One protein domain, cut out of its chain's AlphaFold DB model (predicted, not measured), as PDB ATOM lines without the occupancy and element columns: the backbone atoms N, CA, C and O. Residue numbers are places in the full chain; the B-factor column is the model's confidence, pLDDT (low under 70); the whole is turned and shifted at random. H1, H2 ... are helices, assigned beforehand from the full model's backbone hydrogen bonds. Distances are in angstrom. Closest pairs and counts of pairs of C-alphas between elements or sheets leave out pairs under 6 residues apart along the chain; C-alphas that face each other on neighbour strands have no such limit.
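Overview. This is residues 2 to 79 and 257 to 299 of the 302 residues of an uncharacterized protein of Natronorubrum bangense JCM 10635 (UniProt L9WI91). One long helix, H4, is the spine of this loose, elongated model; H1, H2 and H3 follow one another along it, H6 runs beside its residues 64 to 76, and slanted H5 packs on both H4 and H6. Residues 291 to 299, with H7, stick out as a tail. The printed part has 121 residues, 90 of them in seven named helices, H1 to H7 in order, with no named strand: all helix. The radius of gyration of the C-alphas is 18.1 A; the spans are 57 by 32 by 29 A.

Arrangement. H1, residues 2 to 10, touches the hub H4, residues 51 to 76, at a shallow tilt of 29 degrees, opposite ways; closest are C-alphas Thr 7 and Gly 74, 4.4 A. H2, residues 13 to 21, only just touches H4, with 3 pairs of C-alphas within 8 A, the closest Ile 19 and Leu 63, 7.2 A. H3, residues 23 to 35, touches residues 55 to 63 of H4 at a steep tilt of 56 degrees; closest are C-alphas Lys 27 and Val 59, 6.1 A. H5, residues 257 to 268, touches H4 at 45 degrees, a steep tilt, closest C-alphas Arg 73 and Val 262, 6.3 A. H6, residues 272 to 286, touches H4 the same way at a shallow 12 degrees, closest C-alphas Gly 65 and Ser 272, 5.4 A; it touches H5 at C-alphas Phe 266 and Ser 275, the closest, 5.5 A. Helix packing is mostly crossed, meaning steep tilts prevail, but only just: 2 of 6 pairs are shallow. H7, residues 293 to 298, touches no helix. Every O i to N i+4 pair is within hydrogen-bond range in H1 to H5, 10 of 11 in H6, and 0 of 2 in H7, with 0 of 3 O i to N i+3 pairs.

Along the chain. H1 begins at C-alpha 2 (0.566, -25.627, 50.211). H4 is 37.7 A long, H6 21.0 A, H3 18.2 A and H5 16.4 A. H7 ends at C-alpha 298 (26.967, -40.442, 56.978).

Size, cuts and confidence. C-alphas Glu 35 and Asp 299 are farthest apart, 60.7 A. Residues 80 to 256 are not printed; the gap is 7.4 A. The H3 to H4 link is long. Residues 2 to 3, 10 to 18, 20 to 22 and 289 to 299 have pLDDT under 70.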
ATOM      1  N   TYR A   2       1.893 -25.507  50.837       68.50
ATOM      2  CA  TYR A   2       0.566 -25.627  50.211       68.50
ATOM      3  C   TYR A   2      -0.063 -27.028  50.341       68.50
ATOM      4  O   TYR A   2      -1.247 -27.126  50.623       68.50
ATOM      5  N   SER A   3       0.737 -28.099  50.245       65.50
ATOM      6  CA  SER A   3       0.273 -29.471  50.529       65.50
ATOM      7  C   SER A   3      -0.258 -29.615  51.966       65.50
ATOM      8  O   SER A   3      -1.328 -30.164  52.189       65.50
ATOM      9  N   PHE A   4       0.411 -28.999  52.951       75.62
ATOM     10  CA  PHE A   4      -0.080 -28.963  54.333       75.62
ATOM     11  C   PHE A   4      -1.443 -28.268  54.431       75.62
ATOM     12  O   PHE A   4      -2.332 -28.810  55.073       75.62
ATOM     13  N   VAL A   5      -1.636 -27.119  53.769       73.25
ATOM     14  CA  VAL A   5      -2.923 -26.392  53.732       73.25
ATOM     15  C   VAL A   5      -4.052 -27.292  53.235       73.25
ATOM     16  O   VAL A   5      -5.107 -27.377  53.865       73.25
ATOM     17  N   THR A   6      -3.820 -28.008  52.138       72.56
ATOM     18  CA  THR A   6      -4.830 -28.885  51.543       72.56
ATOM     19  C   THR A   6      -5.053 -30.156  52.354       72.56
ATOM     20  O   THR A   6      -6.195 -30.583  52.491       72.56
ATOM     21  N   THR A   7      -4.025 -30.710  53.000       73.19
ATOM     22  CA  THR A   7      -4.188 -31.811  53.961       73.19
ATOM     23  C   THR A   7      -4.947 -31.375  55.219       73.19
ATOM     24  O   THR A   7      -5.823 -32.105  55.673       73.19
ATOM     25  N   GLN A   8      -4.669 -30.188  55.778       73.81
ATOM     26  CA  GLN A   8      -5.411 -29.656  56.935       73.81
ATOM     27  C   GLN A   8      -6.901 -29.532  56.631       73.81
ATOM     28  O   GLN A   8      -7.733 -29.867  57.468       73.81
ATOM     29  N   ARG A   9      -7.226 -29.091  55.414       73.00
ATOM     30  CA  ARG A   9      -8.602 -28.925  54.955       73.00
ATOM     31  C   ARG A   9      -9.380 -30.244  54.878       73.00
ATOM     32  O   ARG A   9     -10.588 -30.222  55.073       73.00
ATOM     33  N   LEU A  10      -8.705 -31.362  54.602       68.00
ATOM     34  CA  LEU A  10      -9.329 -32.665  54.335       68.00
ATOM     35  C   LEU A  10      -9.327 -33.628  55.533       68.00
ATOM     36  O   LEU A  10      -9.943 -34.683  55.459       68.00
ATOM     37  N   ARG A  11      -8.645 -33.285  56.633       67.75
ATOM     38  CA  ARG A  11      -8.479 -34.173  57.800       67.75
ATOM     39  C   ARG A  11      -9.377 -33.845  58.996       67.75
ATOM     40  O   ARG A  11      -9.168 -34.391  60.077       67.75
ATOM     41  N   THR A  12     -10.294 -32.890  58.863       67.62
ATOM     42  CA  THR A  12     -11.138 -32.477  59.991       67.62
ATOM     43  C   THR A  12     -12.194 -33.543  60.283       67.62
ATOM     44  O   THR A  12     -12.655 -34.240  59.379       67.62
ATOM     45  N   LYS A  13     -12.619 -33.663  61.547       63.78
ATOM     46  CA  LYS A  13     -13.721 -34.568  61.926       63.78
ATOM     47  C   LYS A  13     -15.003 -34.277  61.150       63.78
ATOM     48  O   LYS A  13     -15.724 -35.204  60.821       63.78
ATOM     49  N   SER A  14     -15.248 -33.010  60.817       65.19
ATOM     50  CA  SER A  14     -16.402 -32.625  60.007       65.19
ATOM     51  C   SER A  14     -16.339 -33.221  58.600       65.19
ATOM     52  O   SER A  14     -17.335 -33.755  58.148       65.19
ATOM     53  N   VAL A  15     -15.176 -33.219  57.934       69.00
ATOM     54  CA  VAL A  15     -15.026 -33.891  56.624       69.00
ATOM     55  C   VAL A  15     -15.270 -35.393  56.753       69.00
ATOM     56  O   VAL A  15     -15.890 -35.991  55.883       69.00
ATOM     57  N   LYS A  16     -14.802 -36.008  57.845       69.44
ATOM     58  CA  LYS A  16     -15.054 -37.429  58.101       69.44
ATOM     59  C   LYS A  16     -16.550 -37.713  58.286       69.44
ATOM     60  O   LYS A  16     -17.058 -38.635  57.668       69.44
ATOM     61  N   SER A  17     -17.239 -36.883  59.068       69.31
ATOM     62  CA  SER A  17     -18.685 -36.986  59.280       69.31
ATOM     63  C   SER A  17     -19.477 -36.797  57.986       69.31
ATOM     64  O   SER A  17     -20.490 -37.459  57.819       69.31
ATOM     65  N   ASP A  18     -19.033 -35.923  57.078       68.00
ATOM     66  CA  ASP A  18     -19.683 -35.730  55.775       68.00
ATOM     67  C   ASP A  18     -19.525 -36.967  54.874       68.00
ATOM     68  O   ASP A  18     -20.455 -37.329  54.163       68.00
ATOM     69  N   ILE A  19     -18.367 -37.640  54.925       70.38
ATOM     70  CA  ILE A  19     -18.145 -38.909  54.212       70.38
ATOM     71  C   ILE A  19     -19.036 -40.013  54.800       70.38
ATOM     72  O   ILE A  19     -19.686 -40.735  54.051       70.38
ATOM     73  N   GLU A  20     -19.106 -40.109  56.132       69.56
ATOM     74  CA  GLU A  20     -19.952 -41.076  56.850       69.56
ATOM     75  C   GLU A  20     -21.457 -40.807  56.619       69.56
ATOM     76  O   GLU A  20     -22.241 -41.740  56.495       69.56
ATOM     77  N   ALA A  21     -21.880 -39.547  56.461       69.44
ATOM     78  CA  ALA A  21     -23.273 -39.206  56.149       69.44
ATOM     79  C   ALA A  21     -23.738 -39.723  54.771       69.44
ATOM     80  O   ALA A  21     -24.935 -39.903  54.561       69.44
ATOM     81  N   GLY A  22     -22.811 -39.982  53.842       68.25
ATOM     82  CA  GLY A  22     -23.099 -40.594  52.542       68.25
ATOM     83  C   GLY A  22     -23.221 -42.123  52.572       68.25
ATOM     84  O   GLY A  22     -23.479 -42.727  51.535       68.25
ATOM     85  N   GLU A  23     -23.028 -42.767  53.728       77.44
ATOM     86  CA  GLU A  23     -23.017 -44.229  53.856       77.44
ATOM     87  C   GLU A  23     -24.352 -44.874  53.456       77.44
ATOM     88  O   GLU A  23     -24.355 -45.924  52.820       77.44
ATOM     89  N   GLU A  24     -25.486 -44.250  53.785       74.81
ATOM     90  CA  GLU A  24     -26.814 -44.769  53.423       74.81
ATOM     91  C   GLU A  24     -27.009 -44.798  51.900       74.81
ATOM     92  O   GLU A  24     -27.402 -45.819  51.341       74.81
ATOM     93  N   PHE A  25     -26.596 -43.731  51.212       74.88
ATOM     94  CA  PHE A  25     -26.589 -43.674  49.750       74.88
ATOM     95  C   PHE A  25     -25.655 -44.731  49.135       74.88
ATOM     96  O   PHE A  25     -26.006 -45.397  48.161       74.88
ATOM     97  N   LEU A  26     -24.468 -44.931  49.720       78.69
ATOM     98  CA  LEU A  26     -23.542 -45.979  49.277       78.69
ATOM     99  C   LEU A  26     -24.125 -47.382  49.482       78.69
ATOM    100  O   LEU A  26     -23.939 -48.238  48.620       78.69
ATOM    101  N   LYS A  27     -24.845 -47.621  50.587       81.19
ATOM    102  CA  LYS A  27     -25.530 -48.895  50.850       81.19
ATOM    103  C   LYS A  27     -26.548 -49.215  49.766       81.19
ATOM    104  O   LYS A  27     -26.558 -50.352  49.303       81.19
ATOM    105  N   GLU A  28     -27.358 -48.243  49.355       80.81
ATOM    106  CA  GLU A  28     -28.329 -48.425  48.269       80.81
ATOM    107  C   GLU A  28     -27.642 -48.721  46.928       80.81
ATOM    108  O   GLU A  28     -28.039 -49.647  46.221       80.81
ATOM    109  N   GLY A  29     -26.576 -47.988  46.591       80.06
ATOM    110  CA  GLY A  29     -25.821 -48.219  45.353       80.06
ATOM    111  C   GLY A  29     -25.139 -49.592  45.311       80.06
ATOM    112  O   GLY A  29     -25.199 -50.288  44.300       80.06
ATOM    113  N   VAL A  30     -24.529 -50.014  46.422       84.00
ATOM    114  CA  VAL A  30     -23.898 -51.337  46.548       84.00
ATOM    115  C   VAL A  30     -24.932 -52.459  46.465       84.00
ATOM    116  O   VAL A  30     -24.663 -53.477  45.832       84.00
ATOM    117  N   GLU A  31     -26.096 -52.289  47.094       83.88
ATOM    118  CA  GLU A  31     -27.198 -53.251  47.015       83.88
ATOM    119  C   GLU A  31     -27.667 -53.428  45.571       83.88
ATOM    120  O   GLU A  31     -27.715 -54.555  45.082       83.88
ATOM    121  N   ASP A  32     -27.884 -52.327  44.846       82.50
ATOM    122  CA  ASP A  32     -28.241 -52.380  43.429       82.50
ATOM    123  C   ASP A  32     -27.163 -53.074  42.581       82.50
ATOM    124  O   ASP A  32     -27.464 -53.924  41.742       82.50
ATOM    125  N   ASP A  33     -25.888 -52.760  42.802       84.50
ATOM    126  CA  ASP A  33     -24.791 -53.391  42.073       84.50
ATOM    127  C   ASP A  33     -24.677 -54.905  42.361       84.50
ATOM    128  O   ASP A  33     -24.355 -55.679  41.451       84.50
ATOM    129  N   LEU A  34     -24.938 -55.334  43.604       83.94
ATOM    130  CA  LEU A  34     -24.967 -56.746  44.005       83.94
ATOM    131  C   LEU A  34     -26.139 -57.488  43.355       83.94
ATOM    132  O   LEU A  34     -25.924 -58.550  42.771       83.94
ATOM    133  N   GLU A  35     -27.348 -56.920  43.393       85.06
ATOM    134  CA  GLU A  35     -28.546 -57.498  42.761       85.06
ATOM    135  C   GLU A  35     -28.363 -57.712  41.251       85.06
ATOM    136  O   GLU A  35     -28.876 -58.679  40.684       85.06
ATOM    137  N   HIS A  36     -27.599 -56.833  40.598       85.00
ATOM    138  CA  HIS A  36     -27.313 -56.898  39.164       85.00
ATOM    139  C   HIS A  36     -26.017 -57.652  38.819       85.00
ATOM    140  O   HIS A  36     -25.590 -57.626  37.662       85.00
ATOM    141  N   GLY A  37     -25.366 -58.299  39.792       81.38
ATOM    142  CA  GLY A  37     -24.162 -59.104  39.563       81.38
ATOM    143  C   GLY A  37     -22.956 -58.303  39.051       81.38
ATOM    144  O   GLY A  37     -22.043 -58.865  38.447       81.38
ATOM    145  N   ARG A  38     -22.899 -56.981  39.279       82.44
ATOM    146  CA  ARG A  38     -21.859 -56.102  38.694       82.44
ATOM    147  C   ARG A  38     -20.443 -56.369  39.228       82.44
ATOM    148  O   ARG A  38     -19.464 -55.864  38.657       82.44
ATOM    149  N   TYR A  39     -20.343 -57.148  40.306       81.44
ATOM    150  CA  TYR A  39     -19.105 -57.535  40.981       81.44
ATOM    151  C   TYR A  39     -18.666 -58.988  40.728       81.44
ATOM    152  O   TYR A  39     -17.555 -59.328  41.135       81.44
ATOM    153  N   GLU A  40     -19.472 -59.822  40.051       76.75
ATOM    154  CA  GLU A  40     -19.236 -61.277  39.929       76.75
ATOM    155  C   GLU A  40     -17.845 -61.627  39.373       76.75
ATOM    156  O   GLU A  40     -17.169 -62.501  39.909       76.75
ATOM    157  N   ASP A  41     -17.375 -60.889  38.366       79.62
ATOM    158  CA  ASP A  41     -16.061 -61.109  37.738       79.62
ATOM    159  C   ASP A  41     -14.947 -60.205  38.294       79.62
ATOM    160  O   ASP A  41     -13.808 -60.236  37.822       79.62
ATOM    161  N   LYS A  42     -15.266 -59.344  39.266       78.88
ATOM    162  CA  LYS A  42     -14.346 -58.317  39.784       78.88
ATOM    163  C   LYS A  42     -13.817 -58.632  41.175       78.88
ATOM    164  O   LYS A  42     -12.751 -58.135  41.533       78.88
ATOM    165  N   ILE A  43     -14.555 -59.416  41.960       82.88
ATOM    166  CA  ILE A  43     -14.255 -59.663  43.371       82.88
ATOM    167  C   ILE A  43     -14.231 -61.162  43.628       82.88
ATOM    168  O   ILE A  43     -15.164 -61.889  43.305       82.88
ATOM    169  N   THR A  44     -13.143 -61.627  44.239       83.31
ATOM    170  CA  THR A  44     -13.051 -62.988  44.768       83.31
ATOM    171  C   THR A  44     -13.250 -62.937  46.274       83.31
ATOM    172  O   THR A  44     -12.422 -62.371  46.986       83.31
ATOM    173  N   TRP A  45     -14.334 -63.537  46.755       84.62
ATOM    174  CA  TRP A  45     -14.619 -63.651  48.182       84.62
ATOM    175  C   TRP A  45     -13.784 -64.778  48.791       84.62
ATOM    176  O   TRP A  45     -13.815 -65.911  48.309       84.62
ATOM    177  N   THR A  46     -12.999 -64.463  49.820       78.88
ATOM    178  CA  THR A  46     -12.125 -65.434  50.501       78.88
ATOM    179  C   THR A  46     -12.825 -66.197  51.619       78.88
ATOM    180  O   THR A  46     -12.368 -67.277  51.984       78.88
ATOM    181  N   ASP A  47     -13.936 -65.657  52.118       83.50
ATOM    182  CA  ASP A  47     -14.728 -66.195  53.218       83.50
ATOM    183  C   ASP A  47     -16.165 -66.482  52.756       83.50
ATOM    184  O   ASP A  47     -16.666 -65.862  51.813       83.50
ATOM    185  N   ASP A  48     -16.829 -67.433  53.418       84.50
ATOM    186  CA  ASP A  48     -18.243 -67.752  53.176       84.50
ATOM    187  C   ASP A  48     -19.125 -66.712  53.879       84.50
ATOM    188  O   ASP A  48     -19.619 -66.927  54.986       84.50
ATOM    189  N   LEU A  49     -19.204 -65.533  53.265       85.75
ATOM    190  CA  LEU A  49     -19.940 -64.383  53.776       85.75
ATOM    191  C   LEU A  49     -21.403 -64.435  53.341       85.75
ATOM    192  O   LEU A  49     -21.726 -64.751  52.189       85.75
ATOM    193  N   THR A  50     -22.287 -64.038  54.250       88.88
ATOM    194  CA  THR A  50     -23.677 -63.714  53.924       88.88
ATOM    195  C   THR A  50     -23.748 -62.504  52.990       88.88
ATOM    196  O   THR A  50     -22.810 -61.712  52.897       88.88
ATOM    197  N   ASP A  51     -24.867 -62.333  52.285       84.81
ATOM    198  CA  ASP A  51     -25.020 -61.201  51.361       84.81
ATOM    199  C   ASP A  51     -25.013 -59.843  52.087       84.81
ATOM    200  O   ASP A  51     -24.472 -58.874  51.558       84.81
ATOM    201  N   GLU A  52     -25.487 -59.796  53.338       86.31
ATOM    202  CA  GLU A  52     -25.365 -58.613  54.202       86.31
ATOM    203  C   GLU A  52     -23.904 -58.302  54.558       86.31
ATOM    204  O   GLU A  52     -23.473 -57.157  54.442       86.31
ATOM    205  N   GLU A  53     -23.103 -59.311  54.917       87.69
ATOM    206  CA  GLU A  53     -21.675 -59.117  55.211       87.69
ATOM    207  C   GLU A  53     -20.892 -58.683  53.961       87.69
ATOM    208  O   GLU A  53     -19.994 -57.845  54.051       87.69
ATOM    209  N   LYS A  54     -21.243 -59.202  52.775       86.94
ATOM    210  CA  LYS A  54     -20.665 -58.738  51.501       86.94
ATOM    211  C   LYS A  54     -21.002 -57.273  51.239       86.94
ATOM    212  O   LYS A  54     -20.118 -56.508  50.856       86.94
ATOM    213  N   LYS A  55     -22.263 -56.879  51.445       86.31
ATOM    214  CA  LYS A  55     -22.719 -55.490  51.298       86.31
ATOM    215  C   LYS A  55     -21.955 -54.561  52.241       86.31
ATOM    216  O   LYS A  55     -21.427 -53.552  51.783       86.31
ATOM    217  N   GLU A  56     -21.839 -54.919  53.519       85.94
ATOM    218  CA  GLU A  56     -21.095 -54.140  54.517       85.94
ATOM    219  C   GLU A  56     -19.623 -53.964  54.114       85.94
ATOM    220  O   GLU A  56     -19.137 -52.836  54.040       85.94
ATOM    221  N   GLN A  57     -18.938 -55.043  53.718       86.25
ATOM    222  CA  GLN A  57     -17.541 -54.963  53.275       86.25
ATOM    223  C   GLN A  57     -17.341 -54.092  52.027       86.25
ATOM    224  O   GLN A  57     -16.330 -53.395  51.912       86.25
ATOM    225  N   LEU A  58     -18.282 -54.113  51.079       85.81
ATOM    226  CA  LEU A  58     -18.220 -53.258  49.891       85.81
ATOM    227  C   LEU A  58     -18.423 -51.786  50.237       85.81
ATOM    228  O   LEU A  58     -17.728 -50.933  49.683       85.81
ATOM    229  N   VAL A  59     -19.346 -51.480  51.149       84.44
ATOM    230  CA  VAL A  59     -19.572 -50.112  51.633       84.44
ATOM    231  C   VAL A  59     -18.328 -49.598  52.355       84.44
ATOM    232  O   VAL A  59     -17.827 -48.529  52.002       84.44
ATOM    233  N   ASP A  60     -17.758 -50.393  53.261       84.38
ATOM    234  CA  ASP A  60     -16.510 -50.068  53.959       84.38
ATOM    235  C   ASP A  60     -15.350 -49.838  52.982       84.38
ATOM    236  O   ASP A  60     -14.602 -48.862  53.096       84.38
ATOM    237  N   GLY A  61     -15.217 -50.703  51.971       83.69
ATOM    238  CA  GLY A  61     -14.217 -50.563  50.915       83.69
ATOM    239  C   GLY A  61     -14.380 -49.273  50.102       83.69
ATOM    240  O   GLY A  61     -13.386 -48.605  49.799       83.69
ATOM    241  N   ASN A  62     -15.620 -48.881  49.789       82.62
ATOM    242  CA  ASN A  62     -15.927 -47.630  49.091       82.62
ATOM    243  C   ASN A  62     -15.608 -46.401  49.953       82.62
ATOM    244  O   ASN A  62     -14.917 -45.491  49.485       82.62
ATOM    245  N   LEU A  63     -16.036 -46.392  51.221       80.62
ATOM    246  CA  LEU A  63     -15.715 -45.331  52.182       80.62
ATOM    247  C   LEU A  63     -14.198 -45.156  52.321       80.62
ATOM    248  O   LEU A  63     -13.672 -44.039  52.249       80.62
ATOM    249  N   LEU A  64     -13.466 -46.266  52.442       83.12
ATOM    250  CA  LEU A  64     -12.010 -46.254  52.508       83.12
ATOM    251  C   LEU A  64     -11.380 -45.707  51.214       83.12
ATOM    252  O   LEU A  64     -10.446 -44.902  51.267       83.12
ATOM    253  N   GLY A  65     -11.918 -46.077  50.049       84.19
ATOM    254  CA  GLY A  65     -11.512 -45.528  48.754       84.19
ATOM    255  C   GLY A  65     -11.682 -44.008  48.663       84.19
ATOM    256  O   GLY A  65     -10.760 -43.310  48.227       84.19
ATOM    257  N   ILE A  66     -12.812 -43.480  49.147       82.88
ATOM    258  CA  ILE A  66     -13.085 -42.036  49.225       82.88
ATOM    259  C   ILE A  66     -12.051 -41.348  50.126       82.88
ATOM    260  O   ILE A  66     -11.449 -40.343  49.730       82.88
ATOM    261  N   HIS A  67     -11.760 -41.912  51.303       83.69
ATOM    262  CA  HIS A  67     -10.721 -41.389  52.192       83.69
ATOM    263  C   HIS A  67      -9.347 -41.330  51.512       83.69
ATOM    264  O   HIS A  67      -8.684 -40.288  51.555       83.69
ATOM    265  N   HIS A  68      -8.927 -42.403  50.838       88.00
ATOM    266  CA  HIS A  68      -7.670 -42.427  50.090       88.00
ATOM    267  C   HIS A  68      -7.638 -41.360  48.993       88.00
ATOM    268  O   HIS A  68      -6.636 -40.655  48.842       88.00
ATOM    269  N   GLN A  69      -8.741 -41.174  48.265       85.94
ATOM    270  CA  GLN A  69      -8.837 -40.136  47.244       85.94
ATOM    271  C   GLN A  69      -8.658 -38.736  47.842       85.94
ATOM    272  O   GLN A  69      -7.917 -37.918  47.286       85.94
ATOM    273  N   HIS A  70      -9.275 -38.452  48.992       85.19
ATOM    274  CA  HIS A  70      -9.065 -37.192  49.702       85.19
ATOM    275  C   HIS A  70      -7.609 -37.013  50.144       85.19
ATOM    276  O   HIS A  70      -7.050 -35.933  49.952       85.19
ATOM    277  N   LEU A  71      -6.951 -38.053  50.664       85.88
ATOM    278  CA  LEU A  71      -5.538 -37.970  51.045       85.88
ATOM    279  C   LEU A  71      -4.652 -37.587  49.856       85.88
ATOM    280  O   LEU A  71      -3.893 -36.622  49.947       85.88
ATOM    281  N   VAL A  72      -4.798 -38.270  48.717       88.12
ATOM    282  CA  VAL A  72      -4.020 -37.980  47.501       88.12
ATOM    283  C   VAL A  72      -4.332 -36.581  46.955       88.12
ATOM    284  O   VAL A  72      -3.417 -35.837  46.596       88.12
ATOM    285  N   ARG A  73      -5.605 -36.155  46.970       87.94
ATOM    286  CA  ARG A  73      -5.977 -34.766  46.641       87.94
ATOM    287  C   ARG A  73      -5.278 -33.769  47.562       87.94
ATOM    288  O   ARG A  73      -4.802 -32.745  47.079       87.94
ATOM    289  N   GLY A  74      -5.191 -34.070  48.857       86.38
ATOM    290  CA  GLY A  74      -4.472 -33.273  49.847       86.38
ATOM    291  C   GLY A  74      -2.979 -33.166  49.541       86.38
ATOM    292  O   GLY A  74      -2.456 -32.054  49.516       86.38
ATOM    293  N   ILE A  75      -2.323 -34.289  49.227       88.06
ATOM    294  CA  ILE A  75      -0.894 -34.363  48.868       88.06
ATOM    295  C   ILE A  75      -0.578 -33.393  47.722       88.06
ATOM    296  O   ILE A  75       0.309 -32.546  47.867       88.06
ATOM    297  N   PHE A  76      -1.350 -33.446  46.633       88.62
ATOM    298  CA  PHE A  76      -1.116 -32.638  45.428       88.62
ATOM    299  C   PHE A  76      -1.883 -31.318  45.372       88.62
ATOM    300  O   PHE A  76      -1.801 -30.590  44.384       88.62
ATOM    301  N   GLY A  77      -2.607 -30.964  46.432       85.12
ATOM    302  CA  GLY A  77      -3.458 -29.775  46.445       85.12
ATOM    303  C   GLY A  77      -2.694 -28.459  46.247       85.12
ATOM    304  O   GLY A  77      -3.281 -27.452  45.853       85.12
ATOM    305  N   PHE A  78      -1.366 -28.478  46.410       84.75
ATOM    306  CA  PHE A  78      -0.494 -27.358  46.062       84.75
ATOM    307  C   PHE A  78      -0.602 -26.911  44.602       84.75
ATOM    308  O   PHE A  78      -0.402 -25.730  44.327       84.75
ATOM    309  N   ILE A  79      -0.947 -27.812  43.681       88.69
ATOM    310  CA  ILE A  79      -1.123 -27.482  42.264       88.69
ATOM    311  C   ILE A  79      -2.259 -26.462  42.107       88.69
ATOM    312  O   ILE A  79      -2.079 -25.423  41.469       88.69
ATOM    313  N   GLU A 257      -5.472 -29.807  36.237       89.25
ATOM    314  CA  GLU A 257      -4.228 -30.573  36.244       89.25
ATOM    315  C   GLU A 257      -4.082 -31.377  37.533       89.25
ATOM    316  O   GLU A 257      -3.748 -32.558  37.484       89.25
ATOM    317  N   HIS A 258      -4.415 -30.764  38.674       89.25
ATOM    318  CA  HIS A 258      -4.523 -31.468  39.951       89.25
ATOM    319  C   HIS A 258      -5.473 -32.667  39.848       89.25
ATOM    320  O   HIS A 258      -5.110 -33.773  40.241       89.25
ATOM    321  N   THR A 259      -6.652 -32.467  39.260       88.00
ATOM    322  CA  THR A 259      -7.655 -33.526  39.080       88.00
ATOM    323  C   THR A 259      -7.141 -34.650  38.183       88.00
ATOM    324  O   THR A 259      -7.269 -35.819  38.541       88.00
ATOM    325  N   ARG A 260      -6.508 -34.315  37.050       90.44
ATOM    326  CA  ARG A 260      -5.929 -35.301  36.123       90.44
ATOM    327  C   ARG A 260      -4.822 -36.122  36.781       90.44
ATOM    328  O   ARG A 260      -4.817 -37.335  36.610       90.44
ATOM    329  N   LEU A 261      -3.940 -35.487  37.556       89.94
ATOM    330  CA  LEU A 261      -2.863 -36.173  38.278       89.94
ATOM    331  C   LEU A 261      -3.408 -37.137  39.337       89.94
ATOM    332  O   LEU A 261      -2.970 -38.278  39.433       89.94
ATOM    333  N   VAL A 262      -4.379 -36.692  40.139       88.38
ATOM    334  CA  VAL A 262      -5.021 -37.572  41.126       88.38
ATOM    335  C   VAL A 262      -5.679 -38.750  40.411       88.38
ATOM    336  O   VAL A 262      -5.524 -39.884  40.843       88.38
ATOM    337  N   HIS A 263      -6.380 -38.508  39.302       88.50
ATOM    338  CA  HIS A 263      -7.014 -39.575  38.538       88.50
ATOM    339  C   HIS A 263      -5.997 -40.579  37.977       88.50
ATOM    340  O   HIS A 263      -6.202 -41.779  38.131       88.50
ATOM    341  N   SER A 264      -4.882 -40.117  37.398       89.88
ATOM    342  CA  SER A 264      -3.853 -41.013  36.856       89.88
ATOM    343  C   SER A 264      -3.215 -41.885  37.939       89.88
ATOM    344  O   SER A 264      -3.019 -43.073  37.718       89.88
ATOM    345  N   ILE A 265      -2.984 -41.341  39.139       88.94
ATOM    346  CA  ILE A 265      -2.473 -42.106  40.290       88.94
ATOM    347  C   ILE A 265      -3.390 -43.282  40.645       88.94
ATOM    348  O   ILE A 265      -2.908 -44.386  40.886       88.94
ATOM    349  N   PHE A 266      -4.708 -43.064  40.657       87.50
ATOM    350  CA  PHE A 266      -5.678 -44.124  40.953       87.50
ATOM    351  C   PHE A 266      -5.909 -45.086  39.785       87.50
ATOM    352  O   PHE A 266      -6.354 -46.200  40.021       87.50
ATOM    353  N   GLN A 267      -5.618 -44.685  38.545       85.56
ATOM    354  CA  GLN A 267      -5.644 -45.596  37.397       85.56
ATOM    355  C   GLN A 267      -4.411 -46.504  37.339       85.56
ATOM    356  O   GLN A 267      -4.507 -47.637  36.873       85.56
ATOM    357  N   GLU A 268      -3.252 -46.010  37.778       83.44
ATOM    358  CA  GLU A 268      -2.002 -46.776  37.796       83.44
ATOM    359  C   GLU A 268      -1.929 -47.758  38.974       83.44
ATOM    360  O   GLU A 268      -1.307 -48.817  38.866       83.44
ATOM    361  N   ALA A 269      -2.562 -47.427  40.099       80.44
ATOM    362  CA  ALA A 269      -2.611 -48.282  41.276       80.44
ATOM    363  C   ALA A 269      -3.765 -49.294  41.207       80.44
ATOM    364  O   ALA A 269      -4.896 -48.961  40.875       80.44
ATOM    365  N   VAL A 270      -3.477 -50.544  41.580       73.06
ATOM    366  CA  VAL A 270      -4.472 -51.634  41.595       73.06
ATOM    367  C   VAL A 270      -5.473 -51.475  42.746       73.06
ATOM    368  O   VAL A 270      -6.641 -51.821  42.601       73.06
ATOM    369  N   PHE A 271      -5.023 -50.935  43.881       81.50
ATOM    370  CA  PHE A 271      -5.826 -50.749  45.090       81.50
ATOM    371  C   PHE A 271      -5.692 -49.318  45.615       81.50
ATOM    372  O   PHE A 271      -4.656 -48.672  45.440       81.50
ATOM    373  N   SER A 272      -6.744 -48.818  46.267       82.06
ATOM    374  CA  SER A 272      -6.831 -47.420  46.703       82.06
ATOM    375  C   SER A 272      -5.790 -47.045  47.768       82.06
ATOM    376  O   SER A 272      -5.326 -45.907  47.796       82.06
ATOM    377  N   ASP A 273      -5.383 -47.988  48.615       81.19
ATOM    378  CA  ASP A 273      -4.316 -47.832  49.609       81.19
ATOM    379  C   ASP A 273      -2.929 -47.746  48.950       81.19
ATOM    380  O   ASP A 273      -2.116 -46.878  49.290       81.19
ATOM    381  N   VAL A 274      -2.681 -48.576  47.931       85.88
ATOM    382  CA  VAL A 274      -1.474 -48.523  47.097       85.88
ATOM    383  C   VAL A 274      -1.372 -47.173  46.385       85.88
ATOM    384  O   VAL A 274      -0.269 -46.628  46.301       85.88
ATOM    385  N   SER A 275      -2.494 -46.578  45.961       87.25
ATOM    386  CA  SER A 275      -2.529 -45.221  45.389       87.25
ATOM    387  C   SER A 275      -1.946 -44.174  46.337       87.25
ATOM    388  O   SER A 275      -1.241 -43.268  45.893       87.25
ATOM    389  N   VAL A 276      -2.196 -44.287  47.647       86.69
ATOM    390  CA  VAL A 276      -1.652 -43.354  48.648       86.69
ATOM    391  C   VAL A 276      -0.139 -43.517  48.775       86.69
ATOM    392  O   VAL A 276       0.590 -42.525  48.781       86.69
ATOM    393  N   ILE A 277       0.354 -44.757  48.829       86.38
ATOM    394  CA  ILE A 277       1.796 -45.040  48.892       86.38
ATOM    395  C   ILE A 277       2.493 -44.525  47.630       86.38
ATOM    396  O   ILE A 277       3.541 -43.882  47.715       86.38
ATOM    397  N   TYR A 278       1.899 -44.778  46.463       88.06
ATOM    398  CA  TYR A 278       2.410 -44.305  45.185       88.06
ATOM    399  C   TYR A 278       2.444 -42.775  45.120       88.06
ATOM    400  O   TYR A 278       3.477 -42.205  44.780       88.06
ATOM    401  N   ALA A 279       1.372 -42.104  45.552       89.06
ATOM    402  CA  ALA A 279       1.309 -40.648  45.648       89.06
ATOM    403  C   ALA A 279       2.425 -40.059  46.525       89.06
ATOM    404  O   ALA A 279       3.031 -39.055  46.154       89.06
ATOM    405  N   ILE A 280       2.707 -40.675  47.679       87.00
ATOM    406  CA  ILE A 280       3.786 -40.233  48.571       87.00
ATOM    407  C   ILE A 280       5.144 -40.376  47.881       87.00
ATOM    408  O   ILE A 280       5.918 -39.424  47.887       87.00
ATOM    409  N   ARG A 281       5.421 -41.528  47.255       86.50
ATOM    410  CA  ARG A 281       6.682 -41.760  46.529       86.50
ATOM    411  C   ARG A 281       6.863 -40.776  45.382       86.50
ATOM    412  O   ARG A 281       7.889 -40.116  45.310       86.50
ATOM    413  N   PHE A 282       5.826 -40.594  44.571       87.88
ATOM    414  CA  PHE A 282       5.833 -39.627  43.480       87.88
ATOM    415  C   PHE A 282       6.094 -38.197  43.975       87.88
ATOM    416  O   PHE A 282       6.833 -37.441  43.346       87.88
ATOM    417  N   LEU A 283       5.527 -37.808  45.127       86.06
ATOM    418  CA  LEU A 283       5.831 -36.515  45.738       86.06
ATOM    419  C   LEU A 283       7.284 -36.438  46.238       86.06
ATOM    420  O   LEU A 283       7.908 -35.391  46.074       86.06
ATOM    421  N   CYS A 284       7.827 -37.499  46.842       83.31
ATOM    422  CA  CYS A 284       9.230 -37.545  47.266       83.31
ATOM    423  C   CYS A 284      10.188 -37.374  46.083       83.31
ATOM    424  O   CYS A 284      11.102 -36.554  46.176       83.31
ATOM    425  N   ASP A 285       9.924 -38.064  44.971       84.38
ATOM    426  CA  ASP A 285      10.690 -37.951  43.727       84.38
ATOM    427  C   ASP A 285      10.624 -36.522  43.173       84.38
ATOM    428  O   ASP A 285      11.642 -35.926  42.823       84.38
ATOM    429  N   LEU A 286       9.424 -35.928  43.154       81.19
ATOM    430  CA  LEU A 286       9.214 -34.550  42.703       81.19
ATOM    431  C   LEU A 286       9.980 -33.527  43.557       81.19
ATOM    432  O   LEU A 286      10.382 -32.477  43.054       81.19
ATOM    433  N   LEU A 287      10.140 -33.808  44.850       78.94
ATOM    434  CA  LEU A 287      10.827 -32.945  45.809       78.94
ATOM    435  C   LEU A 287      12.324 -33.270  45.965       78.94
ATOM    436  O   LEU A 287      12.978 -32.616  46.776       78.94
ATOM    437  N   ASP A 288      12.856 -34.238  45.209       75.56
ATOM    438  CA  ASP A 288      14.245 -34.722  45.300       75.56
ATOM    439  C   ASP A 288      14.643 -35.158  46.731       75.56
ATOM    440  O   ASP A 288      15.769 -34.966  47.194       75.56
ATOM    441  N   LEU A 289      13.689 -35.722  47.488       58.28
ATOM    442  CA  LEU A 289      13.902 -36.117  48.889       58.28
ATOM    443  C   LEU A 289      14.684 -37.431  49.040       58.28
ATOM    444  O   LEU A 289      15.276 -37.664  50.094       58.28
ATOM    445  N   ASP A 290      14.786 -38.229  47.979       51.19
ATOM    446  CA  ASP A 290      15.590 -39.458  47.941       51.19
ATOM    447  C   ASP A 290      17.105 -39.187  48.048       51.19
ATOM    448  O   ASP A 290      17.884 -40.054  48.456       51.19
ATOM    449  N   GLY A 291      17.547 -37.956  47.760       47.59
ATOM    450  CA  GLY A 291      18.919 -37.507  48.010       47.59
ATOM    451  C   GLY A 291      19.243 -37.266  49.493       47.59
ATOM    452  O   GLY A 291      20.418 -37.286  49.874       47.59
ATOM    453  N   CYS A 292      18.231 -37.072  50.345       42.72
ATOM    454  CA  CYS A 292      18.401 -36.688  51.752       42.72
ATOM    455  C   CYS A 292      18.722 -37.884  52.671       42.72
ATOM    456  O   CYS A 292      19.428 -37.729  53.671       42.72
ATOM    457  N   ASP A 293      18.324 -39.102  52.286       42.22
ATOM    458  CA  ASP A 293      18.642 -40.341  53.017       42.22
ATOM    459  C   ASP A 293      20.145 -40.683  53.021       42.22
ATOM    460  O   ASP A 293      20.618 -41.459  53.858       42.22
ATOM    461  N   ARG A 294      20.938 -40.080  52.123       39.28
ATOM    462  CA  ARG A 294      22.404 -40.224  52.132       39.28
ATOM    463  C   ARG A 294      23.093 -39.370  53.195       39.28
ATOM    464  O   ARG A 294      24.187 -39.736  53.610       39.28
ATOM    465  N   VAL A 295      22.468 -38.285  53.655       40.88
ATOM    466  CA  VAL A 295      23.064 -37.359  54.637       40.88
ATOM    467  C   VAL A 295      22.852 -37.856  56.071       40.88
ATOM    468  O   VAL A 295      23.716 -37.678  56.919       40.88
ATOM    469  N   LEU A 296      21.759 -38.575  56.345       38.41
ATOM    470  CA  LEU A 296      21.496 -39.131  57.681       38.41
ATOM    471  C   LEU A 296      22.228 -40.456  57.958       38.41
ATOM    472  O   LEU A 296      22.331 -40.866  59.112       38.41
ATOM    473  N   ARG A 297      22.758 -41.122  56.922       40.50
ATOM    474  CA  ARG A 297      23.598 -42.324  57.075       40.50
ATOM    475  C   ARG A 297      25.092 -42.017  57.204       40.50
ATOM    476  O   ARG A 297      25.814 -42.863  57.713       40.50
ATOM    477  N   SER A 298      25.560 -40.834  56.796       39.56
ATOM    478  CA  SER A 298      26.967 -40.442  56.978       39.56
ATOM    479  C   SER A 298      27.309 -40.016  58.409       39.56
ATOM    480  O   SER A 298      28.474 -40.075  58.782       39.56
ATOM    481  N   ASP A 299      26.309 -39.663  59.221       45.97
ATOM    482  CA  ASP A 299      26.501 -39.223  60.613       45.97
ATOM    483  C   ASP A 299      26.421 -40.373  61.641       45.97
ATOM    484  O   ASP A 299      26.465 -40.131  62.845       45.97
TER     485      ASP A 299